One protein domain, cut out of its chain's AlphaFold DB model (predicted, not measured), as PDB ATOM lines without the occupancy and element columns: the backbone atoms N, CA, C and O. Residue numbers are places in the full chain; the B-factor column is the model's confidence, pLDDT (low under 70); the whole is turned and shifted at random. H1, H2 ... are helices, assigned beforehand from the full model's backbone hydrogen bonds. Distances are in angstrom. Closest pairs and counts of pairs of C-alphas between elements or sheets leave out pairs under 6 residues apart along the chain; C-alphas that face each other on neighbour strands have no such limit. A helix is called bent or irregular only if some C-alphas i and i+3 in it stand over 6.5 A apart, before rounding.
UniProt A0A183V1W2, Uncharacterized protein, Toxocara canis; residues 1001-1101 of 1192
ATOM      1  N   LEU A1001      28.063  24.204  38.539       94.06
ATOM      2  CA  LEU A1001      28.698  22.943  38.937       94.06
ATOM      3  C   LEU A1001      30.161  22.866  38.499       94.06
ATOM      4  O   LEU A1001      31.019  22.595  39.327       94.06
ATOM      5  N   ILE A1002      30.465  23.188  37.243       94.62
ATOM      6  CA  ILE A1002      31.835  23.255  36.713       94.62
ATOM      7  C   ILE A1002      32.669  24.267  37.513       94.62
ATOM      8  O   ILE A1002      33.799  23.969  37.908       94.62
ATOM      9  N   GLU A1003      32.115  25.445  37.812       94.81
ATOM     10  CA  GLU A1003      32.795  26.453  38.627       94.81
ATOM     11  C   GLU A1003      33.053  25.935  40.057       94.81
ATOM     12  O   GLU A1003      34.196  25.960  40.506       94.81
ATOM     13  N   LEU A1004      32.063  25.344  40.735       96.12
ATOM     14  CA  LEU A1004      32.250  24.696  42.042       96.12
ATOM     15  C   LEU A1004      33.267  23.547  42.006       96.12
ATOM     16  O   LEU A1004      34.102  23.459  42.902       96.12
ATOM     17  N   MET A1005      33.251  22.699  40.976       96.31
ATOM     18  CA  MET A1005      34.191  21.588  40.799       96.31
ATOM     19  C   MET A1005      35.630  22.098  40.677       96.31
ATOM     20  O   MET A1005      36.498  21.617  41.406       96.31
ATOM     21  N   THR A1006      35.883  23.121  39.847       95.88
ATOM     22  CA  THR A1006      37.223  23.742  39.737       95.88
ATOM     23  C   THR A1006      37.692  24.419  41.023       95.88
ATOM     24  O   THR A1006      38.895  24.536  41.244       95.88
ATOM     25  N   ILE A1007      36.775  24.832  41.901       95.56
ATOM     26  CA  ILE A1007      37.125  25.420  43.198       95.56
ATOM     27  C   ILE A1007      37.338  24.339  44.257       95.56
ATOM     28  O   ILE A1007      38.240  24.473  45.077       95.56
ATOM     29  N   ILE A1008      36.522  23.282  44.287       95.56
ATOM     30  CA  ILE A1008      36.475  22.307  45.387       95.56
ATOM     31  C   ILE A1008      37.431  21.132  45.179       95.56
ATOM     32  O   ILE A1008      38.113  20.761  46.134       95.56
ATOM     33  N   LEU A1009      37.493  20.554  43.975       95.25
ATOM     34  CA  LEU A1009      38.159  19.267  43.743       95.25
ATOM     35  C   LEU A1009      39.697  19.335  43.663       95.25
ATOM     36  O   LEU A1009      40.323  18.461  44.263       95.25
ATOM     37  N   PRO A1010      40.351  20.322  43.006       95.31
ATOM     38  CA  PRO A1010      41.814  20.362  42.947       95.31
ATOM     39  C   PRO A1010      42.438  20.418  44.343       95.31
ATOM     40  O   PRO A1010      41.971  21.174  45.197       95.31
ATOM     41  N   ASN A1011      43.520  19.680  44.598       93.12
ATOM     42  CA  ASN A1011      44.248  19.753  45.874       93.12
ATOM     43  C   ASN A1011      43.343  19.455  47.102       93.12
ATOM     44  O   ASN A1011      43.447  20.092  48.156       93.12
ATOM     45  N   TYR A1012      42.396  18.530  46.940       91.81
ATOM     46  CA  TYR A1012      41.431  18.078  47.941       91.81
ATOM     47  C   TYR A1012      41.259  16.541  47.853       91.81
ATOM     48  O   TYR A1012      40.223  16.060  47.395       91.81
ATOM     49  N   PRO A1013      42.277  15.755  48.265       89.50
ATOM     50  CA  PRO A1013      42.360  14.306  48.038       89.50
ATOM     51  C   PRO A1013      41.486  13.505  49.025       89.50
ATOM     52  O   PRO A1013      41.985  12.699  49.801       89.50
ATOM     53  N   TYR A1014      40.180  13.769  49.027       87.50
ATOM     54  CA  TYR A1014      39.216  13.223  49.982       87.50
ATOM     55  C   TYR A1014      37.972  12.694  49.264       87.50
ATOM     56  O   TYR A1014      37.499  13.297  48.297       87.50
ATOM     57  N   PHE A1015      37.419  11.586  49.756       87.44
ATOM     58  CA  PHE A1015      36.434  10.769  49.044       87.44
ATOM     59  C   PHE A1015      35.134  11.524  48.719       87.44
ATOM     60  O   PHE A1015      34.718  11.580  47.561       87.44
ATOM     61  N   GLY A1016      34.494  12.119  49.732       87.44
ATOM     62  CA  GLY A1016      33.077  12.499  49.645       87.44
ATOM     63  C   GLY A1016      32.749  13.550  48.577       87.44
ATOM     64  O   GLY A1016      31.776  13.399  47.843       87.44
ATOM     65  N   ALA A1017      33.577  14.591  48.441       90.69
ATOM     66  CA  ALA A1017      33.335  15.653  47.461       90.69
ATOM     67  C   ALA A1017      33.502  15.163  46.011       90.69
ATOM     68  O   ALA A1017      32.738  15.567  45.142       90.69
ATOM     69  N   PHE A1018      34.465  14.270  45.755       93.12
ATOM     70  CA  PHE A1018      34.644  13.683  44.427       93.12
ATOM     71  C   PHE A1018      33.557  12.653  44.109       93.12
ATOM     72  O   PHE A1018      33.002  12.691  43.015       93.12
ATOM     73  N   LYS A1019      33.184  11.799  45.076       91.19
ATOM     74  CA  LYS A1019      32.121  10.795  44.906       91.19
ATOM     75  C   LYS A1019      30.795  11.422  44.461       91.19
ATOM     76  O   LYS A1019      30.128  10.870  43.592       91.19
ATOM     77  N   LEU A1020      30.452  12.586  45.014       91.06
ATOM     78  CA  LEU A1020      29.253  13.345  44.644       91.06
ATOM     79  C   LEU A1020      29.328  13.940  43.226       91.06
ATOM     80  O   LEU A1020      28.308  14.081  42.561       91.06
ATOM     81  N   CYS A1021      30.530  14.275  42.752       94.00
ATOM     82  CA  CYS A1021      30.750  14.831  41.418       94.00
ATOM     83  C   CYS A1021      30.938  13.779  40.317       94.00
ATOM     84  O   CYS A1021      30.872  14.174  39.154       94.00
ATOM     85  N   GLN A1022      31.154  12.493  40.633       91.31
ATOM     86  CA  GLN A1022      31.354  11.443  39.620       91.31
ATOM     87  C   GLN A1022      30.267  11.471  38.526       91.31
ATOM     88  O   GLN A1022      30.637  11.752  37.389       91.31
ATOM     89  N   PRO A1023      28.950  11.386  38.834       87.44
ATOM     90  CA  PRO A1023      27.919  11.355  37.792       87.44
ATOM     91  C   PRO A1023      27.887  12.615  36.919       87.44
ATOM     92  O   PRO A1023      27.453  12.558  35.776       87.44
ATOM     93  N   ILE A1024      28.362  13.755  37.435       90.94
ATOM     94  CA  ILE A1024      28.461  15.010  36.678       90.94
ATOM     95  C   ILE A1024      29.674  14.991  35.739       90.94
ATOM     96  O   ILE A1024      29.598  15.532  34.642       90.94
ATOM     97  N   ILE A1025      30.789  14.366  36.134       91.44
ATOM     98  CA  ILE A1025      31.933  14.136  35.237       91.44
ATOM     99  C   ILE A1025      31.520  13.174  34.120       91.44
ATOM    100  O   ILE A1025      31.791  13.460  32.959       91.44
ATOM    101  N   ASP A1026      30.816  12.097  34.470       88.12
ATOM    102  CA  ASP A1026      30.359  11.068  33.535       88.12
ATOM    103  C   ASP A1026      29.324  11.653  32.537       88.12
ATOM    104  O   ASP A1026      29.474  11.522  31.323       88.12
ATOM    105  N   GLN A1027      28.340  12.432  33.017       87.31
ATOM    106  CA  GLN A1027      27.410  13.198  32.165       87.31
ATOM    107  C   GLN A1027      28.123  14.210  31.251       87.31
ATOM    108  O   GLN A1027      27.733  14.378  30.095       87.31
ATOM    109  N   LEU A1028      29.151  14.908  31.749       89.19
ATOM    110  CA  LEU A1028      29.923  15.848  30.934       89.19
ATOM    111  C   LEU A1028      30.771  15.127  29.876       89.19
ATOM    112  O   LEU A1028      30.922  15.665  28.782       89.19
ATOM    113  N   GLU A1029      31.278  13.920  30.146       88.00
ATOM    114  CA  GLU A1029      31.975  13.115  29.136       88.00
ATOM    115  C   GLU A1029      31.043  12.773  27.968       88.00
ATOM    116  O   GLU A1029      31.386  13.055  26.820       88.00
ATOM    117  N   LEU A1030      29.834  12.278  28.254       85.81
ATOM    118  CA  LEU A1030      28.822  11.949  27.239       85.81
ATOM    119  C   LEU A1030      28.434  13.152  26.357       85.81
ATOM    120  O   LEU A1030      28.087  12.978  25.191       85.81
ATOM    121  N   LEU A1031      28.527  14.381  26.877       85.00
ATOM    122  CA  LEU A1031      28.278  15.613  26.115       85.00
ATOM    123  C   LEU A1031      29.453  16.047  25.219       85.00
ATOM    124  O   LEU A1031      29.253  16.872  24.327       85.00
ATOM    125  N   PHE A1032      30.667  15.536  25.452       87.62
ATOM    126  CA  PHE A1032      31.878  15.964  24.744       87.62
ATOM    127  C   PHE A1032      32.605  14.861  23.967       87.62
ATOM    128  O   PHE A1032      33.419  15.220  23.123       87.62
ATOM    129  N   VAL A1033      32.342  13.572  24.210       86.94
ATOM    130  CA  VAL A1033      33.139  12.436  23.696       86.94
ATOM    131  C   VAL A1033      33.275  12.398  22.165       86.94
ATOM    132  O   VAL A1033      34.391  12.283  21.660       86.94
ATOM    133  N   ASP A1034      32.185  12.613  21.423       82.75
ATOM    134  CA  ASP A1034      32.186  12.699  19.949       82.75
ATOM    135  C   ASP A1034      32.541  14.105  19.413       82.75
ATOM    136  O   ASP A1034      32.544  14.362  18.205       82.75
ATOM    137  N   GLY A1035      32.803  15.059  20.309       84.69
ATOM    138  CA  GLY A1035      32.997  16.469  19.993       84.69
ATOM    139  C   GLY A1035      34.453  16.860  19.740       84.69
ATOM    140  O   GLY A1035      35.390  16.341  20.343       84.69
ATOM    141  N   LEU A1036      34.651  17.905  18.925       87.88
ATOM    142  CA  LEU A1036      35.960  18.562  18.757       87.88
ATOM    143  C   LEU A1036      36.547  19.066  20.093       87.88
ATOM    144  O   LEU A1036      37.764  19.190  20.236       87.88
ATOM    145  N   ASP A1037      35.679  19.319  21.075       90.62
ATOM    146  CA  ASP A1037      36.028  19.800  22.408       90.62
ATOM    147  C   ASP A1037      36.359  18.676  23.413       90.62
ATOM    148  O   ASP A1037      36.722  18.987  24.549       90.62
ATOM    149  N   TYR A1038      36.355  17.386  23.031       90.94
ATOM    150  CA  TYR A1038      36.752  16.298  23.945       90.94
ATOM    151  C   TYR A1038      38.156  16.519  24.532       90.94
ATOM    152  O   TYR A1038      38.386  16.367  25.729       90.94
ATOM    153  N   GLY A1039      39.094  17.018  23.718       90.38
ATOM    154  CA  GLY A1039      40.433  17.384  24.186       90.38
ATOM    155  C   GLY A1039      40.459  18.557  25.182       90.38
ATOM    156  O   GLY A1039      41.427  18.693  25.930       90.38
ATOM    157  N   LEU A1040      39.431  19.418  25.221       92.19
ATOM    158  CA  LEU A1040      39.249  20.409  26.291       92.19
ATOM    159  C   LEU A1040      38.689  19.754  27.557       92.19
ATOM    160  O   LEU A1040      39.188  20.056  28.640       92.19
ATOM    161  N   PHE A1041      37.731  18.834  27.429       93.62
ATOM    162  CA  PHE A1041      37.196  18.064  28.554       93.62
ATOM    163  C   PHE A1041      38.282  17.221  29.252       93.62
ATOM    164  O   PHE A1041      38.449  17.322  30.467       93.62
ATOM    165  N   GLN A1042      39.127  16.508  28.499       92.00
ATOM    166  CA  GLN A1042      40.286  15.784  29.045       92.00
ATOM    167  C   GLN A1042      41.241  16.712  29.824       92.00
ATOM    168  O   GLN A1042      41.687  16.383  30.926       92.00
ATOM    169  N   ARG A1043      41.522  17.916  29.296       93.62
ATOM    170  CA  ARG A1043      42.332  18.932  30.000       93.62
ATOM    171  C   ARG A1043      41.641  19.473  31.255       93.62
ATOM    172  O   ARG A1043      42.328  19.753  32.234       93.62
ATOM    173  N   PHE A1044      40.316  19.601  31.243       95.00
ATOM    174  CA  PHE A1044      39.520  19.979  32.411       95.00
ATOM    175  C   PHE A1044      39.613  18.919  33.517       95.00
ATOM    176  O   PHE A1044      39.990  19.268  34.633       95.00
ATOM    177  N   VAL A1045      39.396  17.632  33.220       95.06
ATOM    178  CA  VAL A1045      39.531  16.564  34.233       95.06
ATOM    179  C   VAL A1045      40.975  16.449  34.746       95.06
ATOM    180  O   VAL A1045      41.192  16.308  35.950       95.06
ATOM    181  N   SER A1046      41.975  16.622  33.875       95.25
ATOM    182  CA  SER A1046      43.384  16.698  34.287       95.25
ATOM    183  C   SER A1046      43.654  17.854  35.263       95.25
ATOM    184  O   SER A1046      44.297  17.654  36.295       95.25
ATOM    185  N   ALA A1047      43.080  19.038  35.021       95.31
ATOM    186  CA  ALA A1047      43.172  20.177  35.937       95.31
ATOM    187  C   ALA A1047      42.419  19.962  37.268       95.31
ATOM    188  O   ALA A1047      42.820  20.524  38.287       95.31
ATOM    189  N   LEU A1048      41.361  19.139  37.290       95.88
ATOM    190  CA  LEU A1048      40.665  18.761  38.526       95.88
ATOM    191  C   LEU A1048      41.472  17.786  39.397       95.88
ATOM    192  O   LEU A1048      41.364  17.846  40.622       95.88
ATOM    193  N   LEU A1049      42.242  16.873  38.789       96.31
ATOM    194  CA  LEU A1049      42.764  15.689  39.485       96.31
ATOM    195  C   LEU A1049      44.291  15.607  39.638       96.31
ATOM    196  O   LEU A1049      44.742  14.838  40.486       96.31
ATOM    197  N   LEU A1050      45.093  16.395  38.913       96.44
ATOM    198  CA  LEU A1050      46.564  16.298  38.954       96.44
ATOM    199  C   LEU A1050      47.150  16.446  40.375       96.44
ATOM    200  O   LEU A1050      47.892  15.576  40.831       96.44
ATOM    201  N   ASP A1051      46.756  17.493  41.106       96.12
ATOM    202  CA  ASP A1051      47.187  17.739  42.494       96.12
ATOM    203  C   ASP A1051      46.730  16.641  43.474       96.12
ATOM    204  O   ASP A1051      47.331  16.458  44.535       96.12
ATOM    205  N   ASN A1052      45.646  15.927  43.154       95.50
ATOM    206  CA  ASN A1052      45.123  14.842  43.985       95.50
ATOM    207  C   ASN A1052      45.894  13.549  43.729       95.50
ATOM    208  O   ASN A1052      46.345  12.910  44.677       95.50
ATOM    209  N   TYR A1053      46.123  13.213  42.458       94.56
ATOM    210  CA  TYR A1053      46.954  12.087  42.040       94.56
ATOM    211  C   TYR A1053      48.357  12.157  42.664       94.56
ATOM    212  O   TYR A1053      48.774  11.216  43.344       94.56
ATOM    213  N   GLN A1054      49.031  13.308  42.542       94.50
ATOM    214  CA  GLN A1054      50.368  13.541  43.109       94.50
ATOM    215  C   GLN A1054      50.436  13.392  44.641       94.50
ATOM    216  O   GLN A1054      51.520  13.191  45.187       94.50
ATOM    217  N   LYS A1055      49.301  13.492  45.346       93.69
ATOM    218  CA  LYS A1055      49.211  13.339  46.807       93.69
ATOM    219  C   LYS A1055      48.782  11.949  47.257       93.69
ATOM    220  O   LYS A1055      49.281  11.466  48.270       93.69
ATOM    221  N   LEU A1056      47.846  11.331  46.543       89.31
ATOM    222  CA  LEU A1056      47.298  10.018  46.881       89.31
ATOM    223  C   LEU A1056      48.280   8.893  46.554       89.31
ATOM    224  O   LEU A1056      48.356   7.914  47.305       89.31
ATOM    225  N   GLY A1057      49.013   9.038  45.442       88.00
ATOM    226  CA  GLY A1057      49.909   8.019  44.902       88.00
ATOM    227  C   GLY A1057      49.228   6.659  44.726       88.00
ATOM    228  O   GLY A1057      48.006   6.538  44.773       88.00
ATOM    229  N   TRP A1058      50.034   5.612  44.574       83.56
ATOM    230  CA  TRP A1058      49.560   4.244  44.322       83.56
ATOM    231  C   TRP A1058      49.521   3.339  45.566       83.56
ATOM    232  O   TRP A1058      48.986   2.237  45.516       83.56
ATOM    233  N   THR A1059      50.092   3.774  46.694       81.31
ATOM    234  CA  THR A1059      50.293   2.926  47.887       81.31
ATOM    235  C   THR A1059      49.200   3.149  48.943       81.31
ATOM    236  O   THR A1059      49.044   4.285  49.389       81.31
ATOM    237  N   PRO A1060      48.476   2.100  49.394       76.06
ATOM    238  CA  PRO A1060      47.536   2.184  50.516       76.06
ATOM    239  C   PRO A1060      48.177   2.675  51.820       76.06
ATOM    240  O   PRO A1060      49.322   2.343  52.126       76.06
ATOM    241  N   THR A1061      47.420   3.443  52.603       80.88
ATOM    242  CA  THR A1061      47.903   4.149  53.802       80.88
ATOM    243  C   THR A1061      47.278   3.652  55.103       80.88
ATOM    244  O   THR A1061      47.853   3.850  56.172       80.88
ATOM    245  N   GLY A1062      46.107   3.011  55.037       78.38
ATOM    246  CA  GLY A1062      45.292   2.656  56.199       78.38
ATOM    247  C   GLY A1062      44.377   3.784  56.696       78.38
ATOM    248  O   GLY A1062      43.502   3.523  57.524       78.38
ATOM    249  N   ASP A1063      44.521   5.008  56.179       84.56
ATOM    250  CA  ASP A1063      43.534   6.082  56.320       84.56
ATOM    251  C   ASP A1063      42.416   5.861  55.293       84.56
ATOM    252  O   ASP A1063      42.677   5.756  54.094       84.56
ATOM    253  N   TRP A1064      41.168   5.744  55.753       86.62
ATOM    254  CA  TRP A1064      40.051   5.397  54.873       86.62
ATOM    255  C   TRP A1064      39.591   6.562  53.982       86.62
ATOM    256  O   TRP A1064      39.043   6.284  52.921       86.62
ATOM    257  N   ASP A1065      39.845   7.832  54.328       86.31
ATOM    258  CA  ASP A1065      39.505   8.967  53.447       86.31
ATOM    259  C   ASP A1065      40.457   8.982  52.244       86.31
ATOM    260  O   ASP A1065      40.012   8.983  51.096       86.31
ATOM    261  N   ASN A1066      41.766   8.885  52.505       84.81
ATOM    262  CA  ASN A1066      42.789   8.825  51.461       84.81
ATOM    263  C   ASN A1066      42.677   7.542  50.624       84.81
ATOM    264  O   ASN A1066      42.784   7.586  49.399       84.81
ATOM    265  N   ASP A1067      42.461   6.384  51.254       85.44
ATOM    266  CA  ASP A1067      42.424   5.115  50.524       85.44
ATOM    267  C   ASP A1067      41.145   4.956  49.684       85.44
ATOM    268  O   ASP A1067      41.222   4.408  48.582       85.44
ATOM    269  N   MET A1068      40.006   5.509  50.123       84.94
ATOM    270  CA  MET A1068      38.791   5.584  49.298       84.94
ATOM    271  C   MET A1068      38.866   6.677  48.230       84.94
ATOM    272  O   MET A1068      38.390   6.459  47.118       84.94
ATOM    273  N   ALA A1069      39.499   7.823  48.509       87.00
ATOM    274  CA  ALA A1069      39.772   8.839  47.490       87.00
ATOM    275  C   ALA A1069      40.689   8.298  46.384       87.00
ATOM    276  O   ALA A1069      40.467   8.585  45.213       87.00
ATOM    277  N   ARG A1070      41.678   7.461  46.725       86.12
ATOM    278  CA  ARG A1070      42.505   6.758  45.734       86.12
ATOM    279  C   ARG A1070      41.666   5.809  44.878       86.12
ATOM    280  O   ARG A1070      41.743   5.882  43.657       86.12
ATOM    281  N   PHE A1071      40.852   4.965  45.513       82.44
ATOM    282  CA  PHE A1071      39.992   3.994  44.831       82.44
ATOM    283  C   PHE A1071      38.998   4.651  43.854       82.44
ATOM    284  O   PHE A1071      38.784   4.124  42.767       82.44
ATOM    285  N   THR A1072      38.437   5.822  44.185       83.44
ATOM    286  CA  THR A1072      37.516   6.538  43.282       83.44
ATOM    287  C   THR A1072      38.214   7.439  42.262       83.44
ATOM    288  O   THR A1072      37.778   7.488  41.116       83.44
ATOM    289  N   MET A1073      39.288   8.152  42.625       89.81
ATOM    290  CA  MET A1073      39.940   9.110  41.717       89.81
ATOM    291  C   MET A1073      40.898   8.452  40.717       89.81
ATOM    292  O   MET A1073      41.003   8.939  39.590       89.81
ATOM    293  N   LEU A1074      41.620   7.384  41.090       86.00
ATOM    294  CA  LEU A1074      42.647   6.812  40.206       86.00
ATOM    295  C   LEU A1074      42.124   6.238  38.874       86.00
ATOM    296  O   LEU A1074      42.810   6.447  37.872       86.00
ATOM    297  N   PRO A1075      40.927   5.622  38.789       83.75
ATOM    298  CA  PRO A1075      40.308   5.263  37.510       83.75
ATOM    299  C   PRO A1075      40.187   6.442  36.537       83.75
ATOM    300  O   PRO A1075      40.578   6.328  35.380       83.75
ATOM    301  N   TYR A1076      39.739   7.607  37.016       87.44
ATOM    302  CA  TYR A1076      39.607   8.825  36.208       87.44
ATOM    303  C   TYR A1076      40.988   9.391  35.838       87.44
ATOM    304  O   TYR A1076      41.256   9.721  34.685       87.44
ATOM    305  N   VAL A1077      41.907   9.444  36.805       89.12
ATOM    306  CA  VAL A1077      43.306   9.865  36.606       89.12
ATOM    307  C   VAL A1077      44.024   9.012  35.549       89.12
ATOM    308  O   VAL A1077      44.835   9.547  34.791       89.12
ATOM    309  N   ALA A1078      43.723   7.713  35.464       84.69
ATOM    310  CA  ALA A1078      44.225   6.819  34.423       84.69
ATOM    311  C   ALA A1078      43.487   7.015  33.082       84.69
ATOM    312  O   ALA A1078      44.152   7.273  32.077       84.69
ATOM    313  N   ARG A1079      42.139   6.980  33.073       82.81
ATOM    314  CA  ARG A1079      41.267   7.161  31.885       82.81
ATOM    315  C   ARG A1079      41.644   8.395  31.061       82.81
ATOM    316  O   ARG A1079      41.682   8.328  29.837       82.81
ATOM    317  N   TYR A1080      41.971   9.504  31.728       85.56
ATOM    318  CA  TYR A1080      42.288  10.782  31.083       85.56
ATOM    319  C   TYR A1080      43.789  11.123  31.023       85.56
ATOM    320  O   TYR A1080      44.137  12.264  30.717       85.56
ATOM    321  N   GLY A1081      44.690  10.173  31.315       84.69
ATOM    322  CA  GLY A1081      46.144  10.369  31.188       84.69
ATOM    323  C   GLY A1081      46.700  11.514  32.049       84.69
ATOM    324  O   GLY A1081      47.521  12.310  31.591       84.69
ATOM    325  N   VAL A1082      46.206  11.651  33.280       91.75
ATOM    326  CA  VAL A1082      46.510  12.781  34.170       91.75
ATOM    327  C   VAL A1082      47.917  12.651  34.769       91.75
ATOM    328  O   VAL A1082      48.121  12.026  35.808       91.75
ATOM    329  N   GLY A1083      48.899  13.285  34.123       92.44
ATOM    330  CA  GLY A1083      50.303  13.257  34.543       92.44
ATOM    331  C   GLY A1083      51.045  12.054  33.956       92.44
ATOM    332  O   GLY A1083      50.943  11.791  32.763       92.44
ATOM    333  N   ASP A1084      51.794  11.328  34.783       90.56
ATOM    334  CA  ASP A1084      52.455  10.060  34.430       90.56
ATOM    335  C   ASP A1084      51.613   8.818  34.794       90.56
ATOM    336  O   ASP A1084      52.109   7.688  34.752       90.56
ATOM    337  N   SER A1085      50.328   9.017  35.121       87.75
ATOM    338  CA  SER A1085      49.420   8.000  35.661       87.75
ATOM    339  C   SER A1085      49.310   6.741  34.806       87.75
ATOM    340  O   SER A1085      49.427   5.641  35.336       87.75
ATOM    341  N   ALA A1086      49.128   6.882  33.491       81.69
ATOM    342  CA  ALA A1086      48.996   5.749  32.576       81.69
ATOM    343  C   ALA A1086      50.293   4.921  32.487       81.69
ATOM    344  O   ALA A1086      50.246   3.691  32.455       81.69
ATOM    345  N   SER A1087      51.457   5.580  32.504       82.50
ATOM    346  CA  SER A1087      52.761   4.906  32.507       82.50
ATOM    347  C   SER A1087      53.075   4.220  33.838       82.50
ATOM    348  O   SER A1087      53.629   3.123  33.832       82.50
ATOM    349  N   GLU A1088      52.696   4.817  34.971       84.62
ATOM    350  CA  GLU A1088      52.884   4.188  36.281       84.62
ATOM    351  C   GLU A1088      51.890   3.032  36.492       84.62
ATOM    352  O   GLU A1088      52.298   1.969  36.946       84.62
ATOM    353  N   ALA A1089      50.629   3.171  36.063       78.31
ATOM    354  CA  ALA A1089      49.642   2.087  36.072       78.31
ATOM    355  C   ALA A1089      50.105   0.876  35.241       78.31
ATOM    356  O   ALA A1089      50.055  -0.252  35.731       78.31
ATOM    357  N   LEU A1090      50.630   1.103  34.028       79.56
ATOM    358  CA  LEU A1090      51.225   0.045  33.203       79.56
ATOM    359  C   LEU A1090      52.429  -0.606  33.897       79.56
ATOM    360  O   LEU A1090      52.495  -1.825  33.988       79.56
ATOM    361  N   LYS A1091      53.343   0.188  34.465       81.25
ATOM    362  CA  LYS A1091      54.503  -0.318  35.218       81.25
ATOM    363  C   LYS A1091      54.097  -1.166  36.430       81.25
ATOM    364  O   LYS A1091      54.750  -2.170  36.720       81.25
ATOM    365  N   LEU A1092      53.024  -0.803  37.131       76.75
ATOM    366  CA  LEU A1092      52.473  -1.598  38.231       76.75
ATOM    367  C   LEU A1092      51.833  -2.899  37.723       76.75
ATOM    368  O   LEU A1092      52.061  -3.952  38.322       76.75
ATOM    369  N   PHE A1093      51.112  -2.848  36.600       76.12
ATOM    370  CA  PHE A1093      50.549  -4.027  35.939       76.12
ATOM    371  C   PHE A1093      51.637  -5.003  35.467       76.12
ATOM    372  O   PHE A1093      51.600  -6.181  35.818       76.12
ATOM    373  N   ASP A1094      52.669  -4.509  34.780       75.69
ATOM    374  CA  ASP A1094      53.833  -5.293  34.360       75.69
ATOM    375  C   ASP A1094      54.564  -5.916  35.560       75.69
ATOM    376  O   ASP A1094      55.049  -7.046  35.473       75.69
ATOM    377  N   THR A1095      54.635  -5.216  36.697       75.88
ATOM    378  CA  THR A1095      55.236  -5.759  37.929       75.88
ATOM    379  C   THR A1095      54.397  -6.919  38.480       75.88
ATOM    380  O   THR A1095      54.931  -8.001  38.709       75.88
ATOM    381  N   PHE A1096      53.075  -6.750  38.586       73.56
ATOM    382  CA  PHE A1096      52.147  -7.805  39.013       73.56
ATOM    383  C   PHE A1096      52.198  -9.039  38.101       73.56
ATOM    384  O   PHE A1096      52.310 -10.163  38.592       73.56
ATOM    385  N   VAL A1097      52.203  -8.844  36.778       74.19
ATOM    386  CA  VAL A1097      52.327  -9.926  35.785       74.19
ATOM    387  C   VAL A1097      53.672 -10.657  35.910       74.19
ATOM    388  O   VAL A1097      53.725 -11.877  35.734       74.19
ATOM    389  N   ASN A1098      54.761  -9.954  36.242       76.19
ATOM    390  CA  ASN A1098      56.069 -10.581  36.456       76.19
ATOM    391  C   ASN A1098      56.221 -11.266  37.826       76.19
ATOM    392  O   ASN A1098      56.975 -12.232  37.901       76.19
ATOM    393  N   ASP A1099      55.488 -10.855  38.864       70.38
ATOM    394  CA  ASP A1099      55.488 -11.537  40.169       70.38
ATOM    395  C   ASP A1099      54.550 -12.763  40.181       70.38
ATOM    396  O   ASP A1099      54.934 -13.846  40.629       70.38
ATOM    397  N   CYS A1100      53.347 -12.645  39.602       68.25
ATOM    398  CA  CYS A1100      52.431 -13.779  39.386       68.25
ATOM    399  C   CYS A1100      52.964 -14.809  38.374       68.25
ATOM    400  O   CYS A1100      52.459 -15.928  38.289       68.25
ATOM    401  N   LYS A1101      54.014 -14.464  37.622       69.81
ATOM    402  CA  LYS A1101      54.689 -15.319  36.637       69.81
ATOM    403  C   LYS A1101      55.034 -16.709  37.152       69.81
ATOM    404  O   LYS A1101      54.981 -17.657  36.374       69.81
TER     405      LYS A1101
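What this domain is: This is residues 1001 to 1101 of the 1192 residues of an uncharacterized protein of Toxocara canis (UniProt A0A183V1W2). Three helices, H2, H3 and H4, run up and down in a loose bundle whose centres make a triangle, and H5 leaves the end of H4 as an arm set about perpendicular to it, with residues 1093 to 1101 sticking out. The short H1 lies at the other end of the model from the tip of that arm, near H2 and H3. The printed part has 101 residues, with five named helices in the order H1, H2, H3, H4, H5 and no named strand; its class is all helix. The whole is compact, with a radius of gyration of the C-alphas of 14.4 A, and spans 43 by 31 by 19 A.

Where its parts are: Find C-alpha 1001 at (28.698, 22.943, 38.937), where H1 begins; it runs through residues 1001 to 1008, 10.1 A. H2 holds residues 1015 to 1032, 25.3 A, with a kink of 38 degrees near residue 1023. Look next at C-alpha 1038 at (36.752, 16.298, 23.945): here H3 begins, residues 1038 to 1056, 26.0 A, with a kink of 44 degrees near residue 1049. H4 holds residues 1064 to 1079, 23.1 A, with a kink of 33 degrees near residue 1072. H5, residues 1085 to 1101, 23.9 A, ends at C-alpha 1101 at (54.689, -15.319, 36.637). H2, H3 and H4 are irregular, H4 only just: C-alphas 1020 and 1023 are 7.3 A apart, 1048 and 1051 7.7 A, 1072 and 1075 6.54 A.

How they stand to each other: Start with the bundle of H2, H3 and H4, up and down, each running against the one before it. H2 and H3 form a helical hairpin at 18 degrees, a shallow tilt; residues 1028 to 1032 touch residues 1038 to 1041, and the closest C-alphas, Phe 1032 and Tyr 1038, are 5.0 A apart. H3 and H4 form another, at a shallow tilt of 32 degrees, only just short of steep; their closest C-alphas, Leu 1056 and Arg 1070, are 5.9 A apart. H2 touches H4 with residues 1015 to 1019 alone, the same way at 15 degrees, a shallow tilt; the closest C-alphas, Phe 1015 and Ala 1069, are 4.2 A apart. H1 only just touches H3, with 3 pairs of C-alphas within 8 A, the closest Thr 1006 and Leu 1048 at 6.2 A. H5 touches H4 about perpendicular, at 77 degrees; the closest C-alphas, Ala 1078 and Ala 1086, are 5.2 A apart. H1 and H5 are apart. In H1 and H5 every O i to N i+4 pair is within hydrogen-bond range; in H2 it is 11 of 14, in H3 12 of 15, in H4 10 of 12.

The domain as a whole: The C-alphas of Glu 1003 and Lys 1101, the two farthest apart, stand 47.2 A from each other. The printed part has no cut and no long link. Look in the B-factor column for low confidence: residues 1100 to 1101 are under 70, and the mean pLDDT of the printed part is 87.5.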